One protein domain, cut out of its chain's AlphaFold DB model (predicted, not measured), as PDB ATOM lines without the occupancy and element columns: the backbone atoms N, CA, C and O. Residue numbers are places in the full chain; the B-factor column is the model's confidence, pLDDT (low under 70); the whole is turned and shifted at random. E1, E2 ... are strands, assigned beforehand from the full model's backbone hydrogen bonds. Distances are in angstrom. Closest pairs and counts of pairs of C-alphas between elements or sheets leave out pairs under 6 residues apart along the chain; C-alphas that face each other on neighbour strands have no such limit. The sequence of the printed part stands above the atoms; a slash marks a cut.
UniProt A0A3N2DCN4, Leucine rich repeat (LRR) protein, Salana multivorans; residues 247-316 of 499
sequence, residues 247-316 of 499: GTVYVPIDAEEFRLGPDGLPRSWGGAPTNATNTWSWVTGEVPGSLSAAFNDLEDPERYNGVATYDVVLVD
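Overview. This is residues 247 to 316 of the 499 residues of the protein "Leucine rich repeat (LRR) protein" of Salana multivorans (UniProt A0A3N2DCN4). What is the main picture? A rod is built on one long strand, E5: E4 folds back beside its first part and E1 runs beside its last part in a strongly twisted sheet, while the small hairpin of E2 and E3 and the long loop of residues 260 to 278 make a looser side. What makes it up? The 70 printed residues have no named helix and five named strands, E1 to E5, holding 31 residues, under half; the class is all strand, with a mixed sheet E1 E5 E4 and the antiparallel pair E2 E3. How large is it? It is only just compact, close to loose, with a radius of gyration of the C-alphas of 13.1 A and spans of 37 by 18 by 14 A.

Along the chain. Where are the first strands? E1, residues 247 to 252, begins at C-alpha 247 (163.804, 116.370, 148.336) and is 16.7 A long. E2, residues 257 to 259, and E3, residues 279 to 281, are each 7.0 A long. Where are the last two? E4, residues 290 to 296, is 20.0 A long. E5, residues 304 to 315, is 32.5 A long and ends at C-alpha 315 (174.337, 123.465, 157.701).

Arrangement. What pairs with E5? E1 is parallel to it, with N 249 and O 311 2.9 A apart; E4 forms an antiparallel hairpin with it, with N 293 and O 308 2.8 A apart. How does E2 stand? It forms an antiparallel hairpin with E3, with N 280 and O 258 2.8 A apart, and is apart from E4 and E5.

Size, cuts and confidence. Is anything cut or long? The printed part has no cut, and the link E2 to E3 is long, 19 residues. Where is confidence low? Residues 262 to 263, 276 to 277 and 284 to 285 have pLDDT under 70.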
ATOM      1  N   GLY A 247     163.131 115.072 148.288       82.25
ATOM      2  CA  GLY A 247     163.804 116.370 148.336       82.25
ATOM      3  C   GLY A 247     164.995 116.431 149.294       82.25
ATOM      4  O   GLY A 247     165.535 115.410 149.722       82.25
ATOM      5  N   THR A 248     165.408 117.659 149.597       87.06
ATOM      6  CA  THR A 248     166.584 117.971 150.418       87.06
ATOM      7  C   THR A 248     166.207 118.140 151.888       87.06
ATOM      8  O   THR A 248     165.206 118.783 152.201       87.06
ATOM      9  N   VAL A 249     167.039 117.631 152.798       89.12
ATOM     10  CA  VAL A 249     166.963 117.912 154.240       89.12
ATOM     11  C   VAL A 249     168.230 118.620 154.719       89.12
ATOM     12  O   VAL A 249     169.348 118.228 154.382       89.12
ATOM     13  N   TYR A 250     168.039 119.675 155.510       91.19
ATOM     14  CA  TYR A 250     169.097 120.555 156.005       91.19
ATOM     15  C   TYR A 250     169.467 120.166 157.439       91.19
ATOM     16  O   TYR A 250     168.725 120.454 158.382       91.19
ATOM     17  N   VAL A 251     170.596 119.483 157.602       92.12
ATOM     18  CA  VAL A 251     171.032 118.856 158.858       92.12
ATOM     19  C   VAL A 251     172.178 119.666 159.481       92.12
ATOM     20  O   VAL A 251     173.112 120.007 158.755       92.12
ATOM     21  N   PRO A 252     172.176 119.968 160.795       92.00
ATOM     22  CA  PRO A 252     173.288 120.681 161.422       92.00
ATOM     23  C   PRO A 252     174.569 119.837 161.385       92.00
ATOM     24  O   PRO A 252     174.521 118.642 161.677       92.00
ATOM     25  N   ILE A 253     175.713 120.443 161.054       88.31
ATOM     26  CA  ILE A 253     176.977 119.713 160.837       88.31
ATOM     27  C   ILE A 253     177.439 118.895 162.061       88.31
ATOM     28  O   ILE A 253     177.899 117.765 161.903       88.31
ATOM     29  N   ASP A 254     177.233 119.434 163.266       85.50
ATOM     30  CA  ASP A 254     177.600 118.822 164.553       85.50
ATOM     31  C   ASP A 254     176.426 118.095 165.248       85.50
ATOM     32  O   ASP A 254     176.513 117.745 166.426       85.50
ATOM     33  N   ALA A 255     175.304 117.861 164.556       86.81
ATOM     34  CA  ALA A 255     174.164 117.160 165.147       86.81
ATOM     35  C   ALA A 255     174.495 115.703 165.527       86.81
ATOM     36  O   ALA A 255     175.187 114.995 164.796       86.81
ATOM     37  N   GLU A 256     173.922 115.235 166.641       84.81
ATOM     38  CA  GLU A 256     173.883 113.814 167.041       84.81
ATOM     39  C   GLU A 256     172.498 113.183 166.794       84.81
ATOM     40  O   GLU A 256     172.390 111.981 166.547       84.81
ATOM     41  N   GLU A 257     171.444 114.011 166.818       86.50
ATOM     42  CA  GLU A 257     170.071 113.671 166.436       86.50
ATOM     43  C   GLU A 257     169.508 114.694 165.434       86.50
ATOM     44  O   GLU A 257     169.828 115.881 165.508       86.50
ATOM     45  N   PHE A 258     168.601 114.257 164.556       87.56
ATOM     46  CA  PHE A 258     167.836 115.129 163.653       87.56
ATOM     47  C   PHE A 258     166.368 114.705 163.567       87.56
ATOM     48  O   PHE A 258     166.049 113.513 163.607       87.56
ATOM     49  N   ARG A 259     165.464 115.680 163.434       87.50
ATOM     50  CA  ARG A 259     164.007 115.494 163.418       87.50
ATOM     51  C   ARG A 259     163.398 116.024 162.132       87.50
ATOM     52  O   ARG A 259     163.405 117.225 161.884       87.50
ATOM     53  N   LEU A 260     162.802 115.130 161.356       82.31
ATOM     54  CA  LEU A 260     162.041 115.470 160.163       82.31
ATOM     55  C   LEU A 260     160.612 115.898 160.539       82.31
ATOM     56  O   LEU A 260     159.929 115.228 161.324       82.31
ATOM     57  N   GLY A 261     160.167 117.018 159.973       73.00
ATOM     58  CA  GLY A 261     158.814 117.543 160.145       73.00
ATOM     59  C   GLY A 261     157.734 116.749 159.402       73.00
ATOM     60  O   GLY A 261     158.049 116.040 158.448       73.00
ATOM     61  N   PRO A 262     156.448 116.900 159.776       69.50
ATOM     62  CA  PRO A 262     155.339 116.198 159.124       69.50
ATOM     63  C   PRO A 262     155.151 116.597 157.654       69.50
ATOM     64  O   PRO A 262     154.684 115.784 156.867       69.50
ATOM     65  N   ASP A 263     155.548 117.810 157.261       69.56
ATOM     66  CA  ASP A 263     155.514 118.261 155.862       69.56
ATOM     67  C   ASP A 263     156.672 117.710 155.016       69.56
ATOM     68  O   ASP A 263     156.606 117.749 153.791       69.56
ATOM     69  N   GLY A 264     157.702 117.153 155.662       72.25
ATOM     70  CA  GLY A 264     158.716 116.322 155.014       72.25
ATOM     71  C   GLY A 264     158.333 114.839 154.950       72.25
ATOM     72  O   GLY A 264     159.096 114.056 154.397       72.25
ATOM     73  N   LEU A 265     157.191 114.427 155.520       80.06
ATOM     74  CA  LEU A 265     156.729 113.038 155.479       80.06
ATOM     75  C   LEU A 265     155.729 112.805 154.339       80.06
ATOM     76  O   LEU A 265     154.897 113.672 154.063       80.06
ATOM     77  N   PRO A 266     155.733 111.606 153.728       88.69
ATOM     78  CA  PRO A 266     154.697 111.215 152.786       88.69
ATOM     79  C   PRO A 266     153.287 111.311 153.382       88.69
ATOM     80  O   PRO A 266     153.068 111.005 154.561       88.69
ATOM     81  N   ARG A 267     152.319 111.698 152.554       90.19
ATOM     82  CA  ARG A 267     150.907 111.864 152.920       90.19
ATOM     83  C   ARG A 267     150.072 110.780 152.255       90.19
ATOM     84  O   ARG A 267     150.172 110.563 151.049       90.19
ATOM     85  N   SER A 268     149.259 110.090 153.043       90.69
ATOM     86  CA  SER A 268     148.359 109.050 152.561       90.69
ATOM     87  C   SER A 268     146.984 109.619 152.178       90.69
ATOM     88  O   SER A 268     146.811 110.824 151.965       90.69
ATOM     89  N   TRP A 269     146.010 108.728 152.018       89.62
ATOM     90  CA  TRP A 269     144.639 109.025 151.619       89.62
ATOM     91  C   TRP A 269     144.000 110.082 152.537       89.62
ATOM     92  O   TRP A 269     144.208 110.091 153.749       89.62
ATOM     93  N   GLY A 270     143.247 111.016 151.956       86.25
ATOM     94  CA  GLY A 270     142.676 112.163 152.671       86.25
ATOM     95  C   GLY A 270     143.704 113.198 153.153       86.25
ATOM     96  O   GLY A 270     143.331 114.141 153.847       86.25
ATOM     97  N   GLY A 271     144.987 113.039 152.803       83.06
ATOM     98  CA  GLY A 271     146.079 113.905 153.252       83.06
ATOM     99  C   GLY A 271     146.565 113.624 154.675       83.06
ATOM    100  O   GLY A 271     147.233 114.476 155.264       83.06
ATOM    101  N   ALA A 272     146.246 112.456 155.241       82.50
ATOM    102  CA  ALA A 272     146.770 112.050 156.542       82.50
ATOM    103  C   ALA A 272     148.306 111.875 156.489       82.50
ATOM    104  O   ALA A 272     148.824 111.311 155.523       82.50
ATOM    105  N   PRO A 273     149.072 112.330 157.498       80.94
ATOM    106  CA  PRO A 273     150.511 112.092 157.540       80.94
ATOM    107  C   PRO A 273     150.801 110.606 157.785       80.94
ATOM    108  O   PRO A 273     150.188 109.979 158.653       80.94
ATOM    109  N   THR A 274     151.758 110.042 157.049       81.44
ATOM    110  CA  THR A 274     152.228 108.672 157.304       81.44
ATOM    111  C   THR A 274     153.018 108.573 158.606       81.44
ATOM    112  O   THR A 274     153.628 109.532 159.080       81.44
ATOM    113  N   ASN A 275     153.041 107.374 159.185       79.44
ATOM    114  CA  ASN A 275     153.971 107.035 160.249       79.44
ATOM    115  C   ASN A 275     155.344 106.723 159.651       79.44
ATOM    116  O   ASN A 275     155.458 105.879 158.760       79.44
ATOM    117  N   ALA A 276     156.387 107.351 160.182       69.31
ATOM    118  CA  ALA A 276     157.772 107.105 159.812       69.31
ATOM    119  C   ALA A 276     158.678 107.282 161.035       69.31
ATOM    120  O   ALA A 276     158.341 108.001 161.978       69.31
ATOM    121  N   THR A 277     159.872 106.690 161.001       68.38
ATOM    122  CA  THR A 277     160.951 107.082 161.916       68.38
ATOM    123  C   THR A 277     161.424 108.482 161.532       68.38
ATOM    124  O   THR A 277     162.295 108.638 160.681       68.38
ATOM    125  N   ASN A 278     160.802 109.513 162.106       70.44
ATOM    126  CA  ASN A 278     161.125 110.908 161.802       70.44
ATOM    127  C   ASN A 278     162.318 111.438 162.616       70.44
ATOM    128  O   ASN A 278     162.898 112.451 162.241       70.44
ATOM    129  N   THR A 279     162.683 110.765 163.709       75.88
ATOM    130  CA  THR A 279     163.868 111.076 164.517       75.88
ATOM    131  C   THR A 279     165.000 110.121 164.149       75.88
ATOM    132  O   THR A 279     164.806 108.903 164.126       75.88
ATOM    133  N   TRP A 280     166.166 110.690 163.867       73.88
ATOM    134  CA  TRP A 280     167.377 110.018 163.405       73.88
ATOM    135  C   TRP A 280     168.511 110.262 164.388       73.88
ATOM    136  O   TRP A 280     168.539 111.314 165.019       73.88
ATOM    137  N   SER A 281     169.433 109.308 164.506       78.19
ATOM    138  CA  SER A 281     170.626 109.427 165.345       78.19
ATOM    139  C   SER A 281     171.830 108.745 164.698       78.19
ATOM    140  O   SER A 281     171.694 107.717 164.027       78.19
ATOM    141  N   TRP A 282     173.012 109.327 164.884       79.25
ATOM    142  CA  TRP A 282     174.274 108.850 164.309       79.25
ATOM    143  C   TRP A 282     175.462 109.219 165.211       79.25
ATOM    144  O   TRP A 282     175.290 109.776 166.292       79.25
ATOM    145  N   VAL A 283     176.680 108.861 164.798       70.56
ATOM    146  CA  VAL A 283     177.907 109.255 165.506       70.56
ATOM    147  C   VAL A 283     178.292 110.668 165.075       70.56
ATOM    148  O   VAL A 283     178.343 110.948 163.878       70.56
ATOM    149  N   THR A 284     178.565 111.547 166.037       65.25
ATOM    150  CA  THR A 284     178.932 112.958 165.842       65.25
ATOM    151  C   THR A 284     180.017 113.103 164.763       65.25
ATOM    152  O   THR A 284     181.105 112.538 164.890       65.25
ATOM    153  N   GLY A 285     179.714 113.831 163.682       59.78
ATOM    154  CA  GLY A 285     180.609 114.026 162.532       59.78
ATOM    155  C   GLY A 285     180.531 112.982 161.400       59.78
ATOM    156  O   GLY A 285     181.134 113.204 160.353       59.78
ATOM    157  N   GLU A 286     179.775 111.884 161.540       71.38
ATOM    158  CA  GLU A 286     179.489 110.919 160.455       71.38
ATOM    159  C   GLU A 286     178.038 111.040 159.941       71.38
ATOM    160  O   GLU A 286     177.287 110.062 159.878       71.38
ATOM    161  N   VAL A 287     177.629 112.253 159.549       75.69
ATOM    162  CA  VAL A 287     176.325 112.480 158.899       75.69
ATOM    163  C   VAL A 287     176.321 111.826 157.501       75.69
ATOM    164  O   VAL A 287     177.230 112.081 156.704       75.69
ATOM    165  N   PRO A 288     175.324 110.990 157.146       76.81
ATOM    166  CA  PRO A 288     175.258 110.379 155.823       76.81
ATOM    167  C   PRO A 288     174.825 111.401 154.761       76.81
ATOM    168  O   PRO A 288     173.892 112.163 154.978       76.81
ATOM    169  N   GLY A 289     175.422 111.352 153.566       82.88
ATOM    170  CA  GLY A 289     175.046 112.231 152.440       82.88
ATOM    171  C   GLY A 289     173.646 111.986 151.845       82.88
ATOM    172  O   GLY A 289     173.244 112.680 150.918       82.88
ATOM    173  N   SER A 290     172.907 110.996 152.351       85.88
ATOM    174  CA  SER A 290     171.498 110.764 152.031       85.88
ATOM    175  C   SER A 290     170.805 110.049 153.194       85.88
ATOM    176  O   SER A 290     171.383 109.160 153.826       85.88
ATOM    177  N   LEU A 291     169.558 110.431 153.462       86.56
ATOM    178  CA  LEU A 291     168.692 109.855 154.490       86.56
ATOM    179  C   LEU A 291     167.671 108.914 153.831       86.56
ATOM    180  O   LEU A 291     167.286 109.127 152.682       86.56
ATOM    181  N   SER A 292     167.209 107.860 154.511       85.94
ATOM    182  CA  SER A 292     166.196 106.947 153.945       85.94
ATOM    183  C   SER A 292     165.217 106.431 154.998       85.94
ATOM    184  O   SER A 292     165.526 105.512 155.754       85.94
ATOM    185  N   ALA A 293     164.022 107.022 155.025       85.62
ATOM    186  CA  ALA A 293     162.963 106.756 155.991       85.62
ATOM    187  C   ALA A 293     161.970 105.707 155.476       85.62
ATOM    188  O   ALA A 293     161.316 105.911 154.454       85.62
ATOM    189  N   ALA A 294     161.796 104.608 156.211       88.94
ATOM    190  CA  ALA A 294     160.666 103.710 155.989       88.94
ATOM    191  C   ALA A 294     159.375 104.352 156.524       88.94
ATOM    192  O   ALA A 294     159.371 104.885 157.637       88.94
ATOM    193  N   PHE A 295     158.287 104.269 155.755       89.31
ATOM    194  CA  PHE A 295     156.991 104.849 156.116       89.31
ATOM    195  C   PHE A 295     155.816 103.898 155.848       89.31
ATOM    196  O   PHE A 295     155.906 102.996 155.012       89.31
ATOM    197  N   ASN A 296     154.708 104.104 156.560       90.19
ATOM    198  CA  ASN A 296     153.433 103.411 156.360       90.19
ATOM    199  C   ASN A 296     152.232 104.304 156.699       90.19
ATOM    200  O   ASN A 296     152.318 105.209 157.526       90.19
ATOM    201  N   ASP A 297     151.102 104.025 156.059       86.06
ATOM    202  CA  ASP A 297     149.790 104.510 156.481       86.06
ATOM    203  C   ASP A 297     149.447 103.984 157.889       86.06
ATOM    204  O   ASP A 297     149.751 102.840 158.229       86.06
ATOM    205  N   LEU A 298     148.856 104.848 158.721       81.38
ATOM    206  CA  LEU A 298     148.541 104.566 160.125       81.38
ATOM    207  C   LEU A 298     147.319 103.659 160.317       81.38
ATOM    208  O   LEU A 298     147.222 102.992 161.350       81.38
ATOM    209  N   GLU A 299     146.383 103.659 159.368       82.44
ATOM    210  CA  GLU A 299     145.142 102.884 159.430       82.44
ATOM    211  C   GLU A 299     145.288 101.544 158.699       82.44
ATOM    212  O   GLU A 299     144.813 100.523 159.202       82.44
ATOM    213  N   ASP A 300     145.993 101.522 157.560       83.50
ATOM    214  CA  ASP A 300     146.269 100.303 156.790       83.50
ATOM    215  C   ASP A 300     147.706 100.252 156.212       83.50
ATOM    216  O   ASP A 300     147.946 100.600 155.045       83.50
ATOM    217  N   PRO A 301     148.680  99.747 156.996       84.25
ATOM    218  CA  PRO A 301     150.068  99.602 156.564       84.25
ATOM    219  C   PRO A 301     150.293  98.690 155.348       84.25
ATOM    220  O   PRO A 301     151.345  98.804 154.720       84.25
ATOM    221  N   GLU A 302     149.369  97.785 154.993       86.56
ATOM    222  CA  GLU A 302     149.505  96.959 153.777       86.56
ATOM    223  C   GLU A 302     149.095  97.735 152.511       86.56
ATOM    224  O   GLU A 302     149.487  97.367 151.399       86.56
ATOM    225  N   ARG A 303     148.356  98.839 152.670       88.00
ATOM    226  CA  ARG A 303     147.748  99.604 151.576       88.00
ATOM    227  C   ARG A 303     148.618 100.737 151.056       88.00
ATOM    228  O   ARG A 303     148.651 100.932 149.845       88.00
ATOM    229  N   TYR A 304     149.343 101.455 151.911       92.69
ATOM    230  CA  TYR A 304     150.332 102.460 151.496       92.69
ATOM    231  C   TYR A 304     151.550 102.431 152.422       92.69
ATOM    232  O   TYR A 304     151.436 102.520 153.642       92.69
ATOM    233  N   ASN A 305     152.727 102.245 151.827       92.88
ATOM    234  CA  ASN A 305     154.012 102.138 152.510       92.88
ATOM    235  C   ASN A 305     155.154 102.319 151.505       92.88
ATOM    236  O   ASN A 305     154.957 102.182 150.293       92.88
ATOM    237  N   GLY A 306     156.358 102.578 152.003       93.38
ATOM    238  CA  GLY A 306     157.536 102.720 151.158       93.38
ATOM    239  C   GLY A 306     158.810 103.049 151.925       93.38
ATOM    240  O   GLY A 306     158.855 102.988 153.155       93.38
ATOM    241  N   VAL A 307     159.845 103.414 151.171       91.75
ATOM    242  CA  VAL A 307     161.076 104.018 151.692       91.75
ATOM    243  C   VAL A 307     161.302 105.335 150.961       91.75
ATOM    244  O   VAL A 307     161.582 105.343 149.765       91.75
ATOM    245  N   ALA A 308     161.147 106.440 151.682       90.75
ATOM    246  CA  ALA A 308     161.412 107.786 151.200       90.75
ATOM    247  C   ALA A 308     162.901 108.107 151.356       90.75
ATOM    248  O   ALA A 308     163.441 107.977 152.455       90.75
ATOM    249  N   THR A 309     163.558 108.523 150.276       89.81
ATOM    250  CA  THR A 309     164.975 108.914 150.278       89.81
ATOM    251  C   THR A 309     165.092 110.429 150.142       89.81
ATOM    252  O   THR A 309     164.364 111.030 149.355       89.81
ATOM    253  N   TYR A 310     166.004 111.031 150.904       88.12
ATOM    254  CA  TYR A 310     166.252 112.473 150.941       88.12
ATOM    255  C   TYR A 310     167.738 112.741 150.694       88.12
ATOM    256  O   TYR A 310     168.590 111.980 151.169       88.12
ATOM    257  N   ASP A 311     168.051 113.823 149.995       88.88
ATOM    258  CA  ASP A 311     169.423 114.313 149.850       88.88
ATOM    259  C   ASP A 311     169.786 115.151 151.086       88.88
ATOM    260  O   ASP A 311     168.979 115.958 151.548       88.88
ATOM    261  N   VAL A 312     170.971 114.943 151.668       90.44
ATOM    262  CA  VAL A 312     171.374 115.633 152.908       90.44
ATOM    263  C   VAL A 312     172.331 116.775 152.589       90.44
ATOM    264  O   VAL A 312     173.408 116.557 152.035       90.44
ATOM    265  N   VAL A 313     171.954 117.984 153.000       91.81
ATOM    266  CA  VAL A 313     172.809 119.176 152.989       91.81
ATOM    267  C   VAL A 313     173.192 119.510 154.428       91.81
ATOM    268  O   VAL A 313     172.337 119.530 155.314       91.81
ATOM    269  N   LEU A 314     174.484 119.753 154.666       92.00
ATOM    270  CA  LEU A 314     175.004 120.106 155.986       92.00
ATOM    271  C   LEU A 314     174.971 121.620 156.185       92.00
ATOM    272  O   LEU A 314     175.401 122.370 155.311       92.00
ATOM    273  N   VAL A 315     174.487 122.052 157.347       93.56
ATOM    274  CA  VAL A 315     174.337 123.465 157.701       93.56
ATOM    275  C   VAL A 315     175.156 123.789 158.940       93.56
ATOM    276  O   VAL A 315     175.118 123.070 159.938       93.56
ATOM    277  N   ASP A 316     175.870 124.904 158.869       93.88
ATOM    278  CA  ASP A 316     176.555 125.544 159.984       93.88
ATOM    279  C   ASP A 316     176.212 127.048 159.981       93.88
ATOM    280  O   ASP A 316     175.554 127.550 159.064       93.88
TER     281      ASP A 316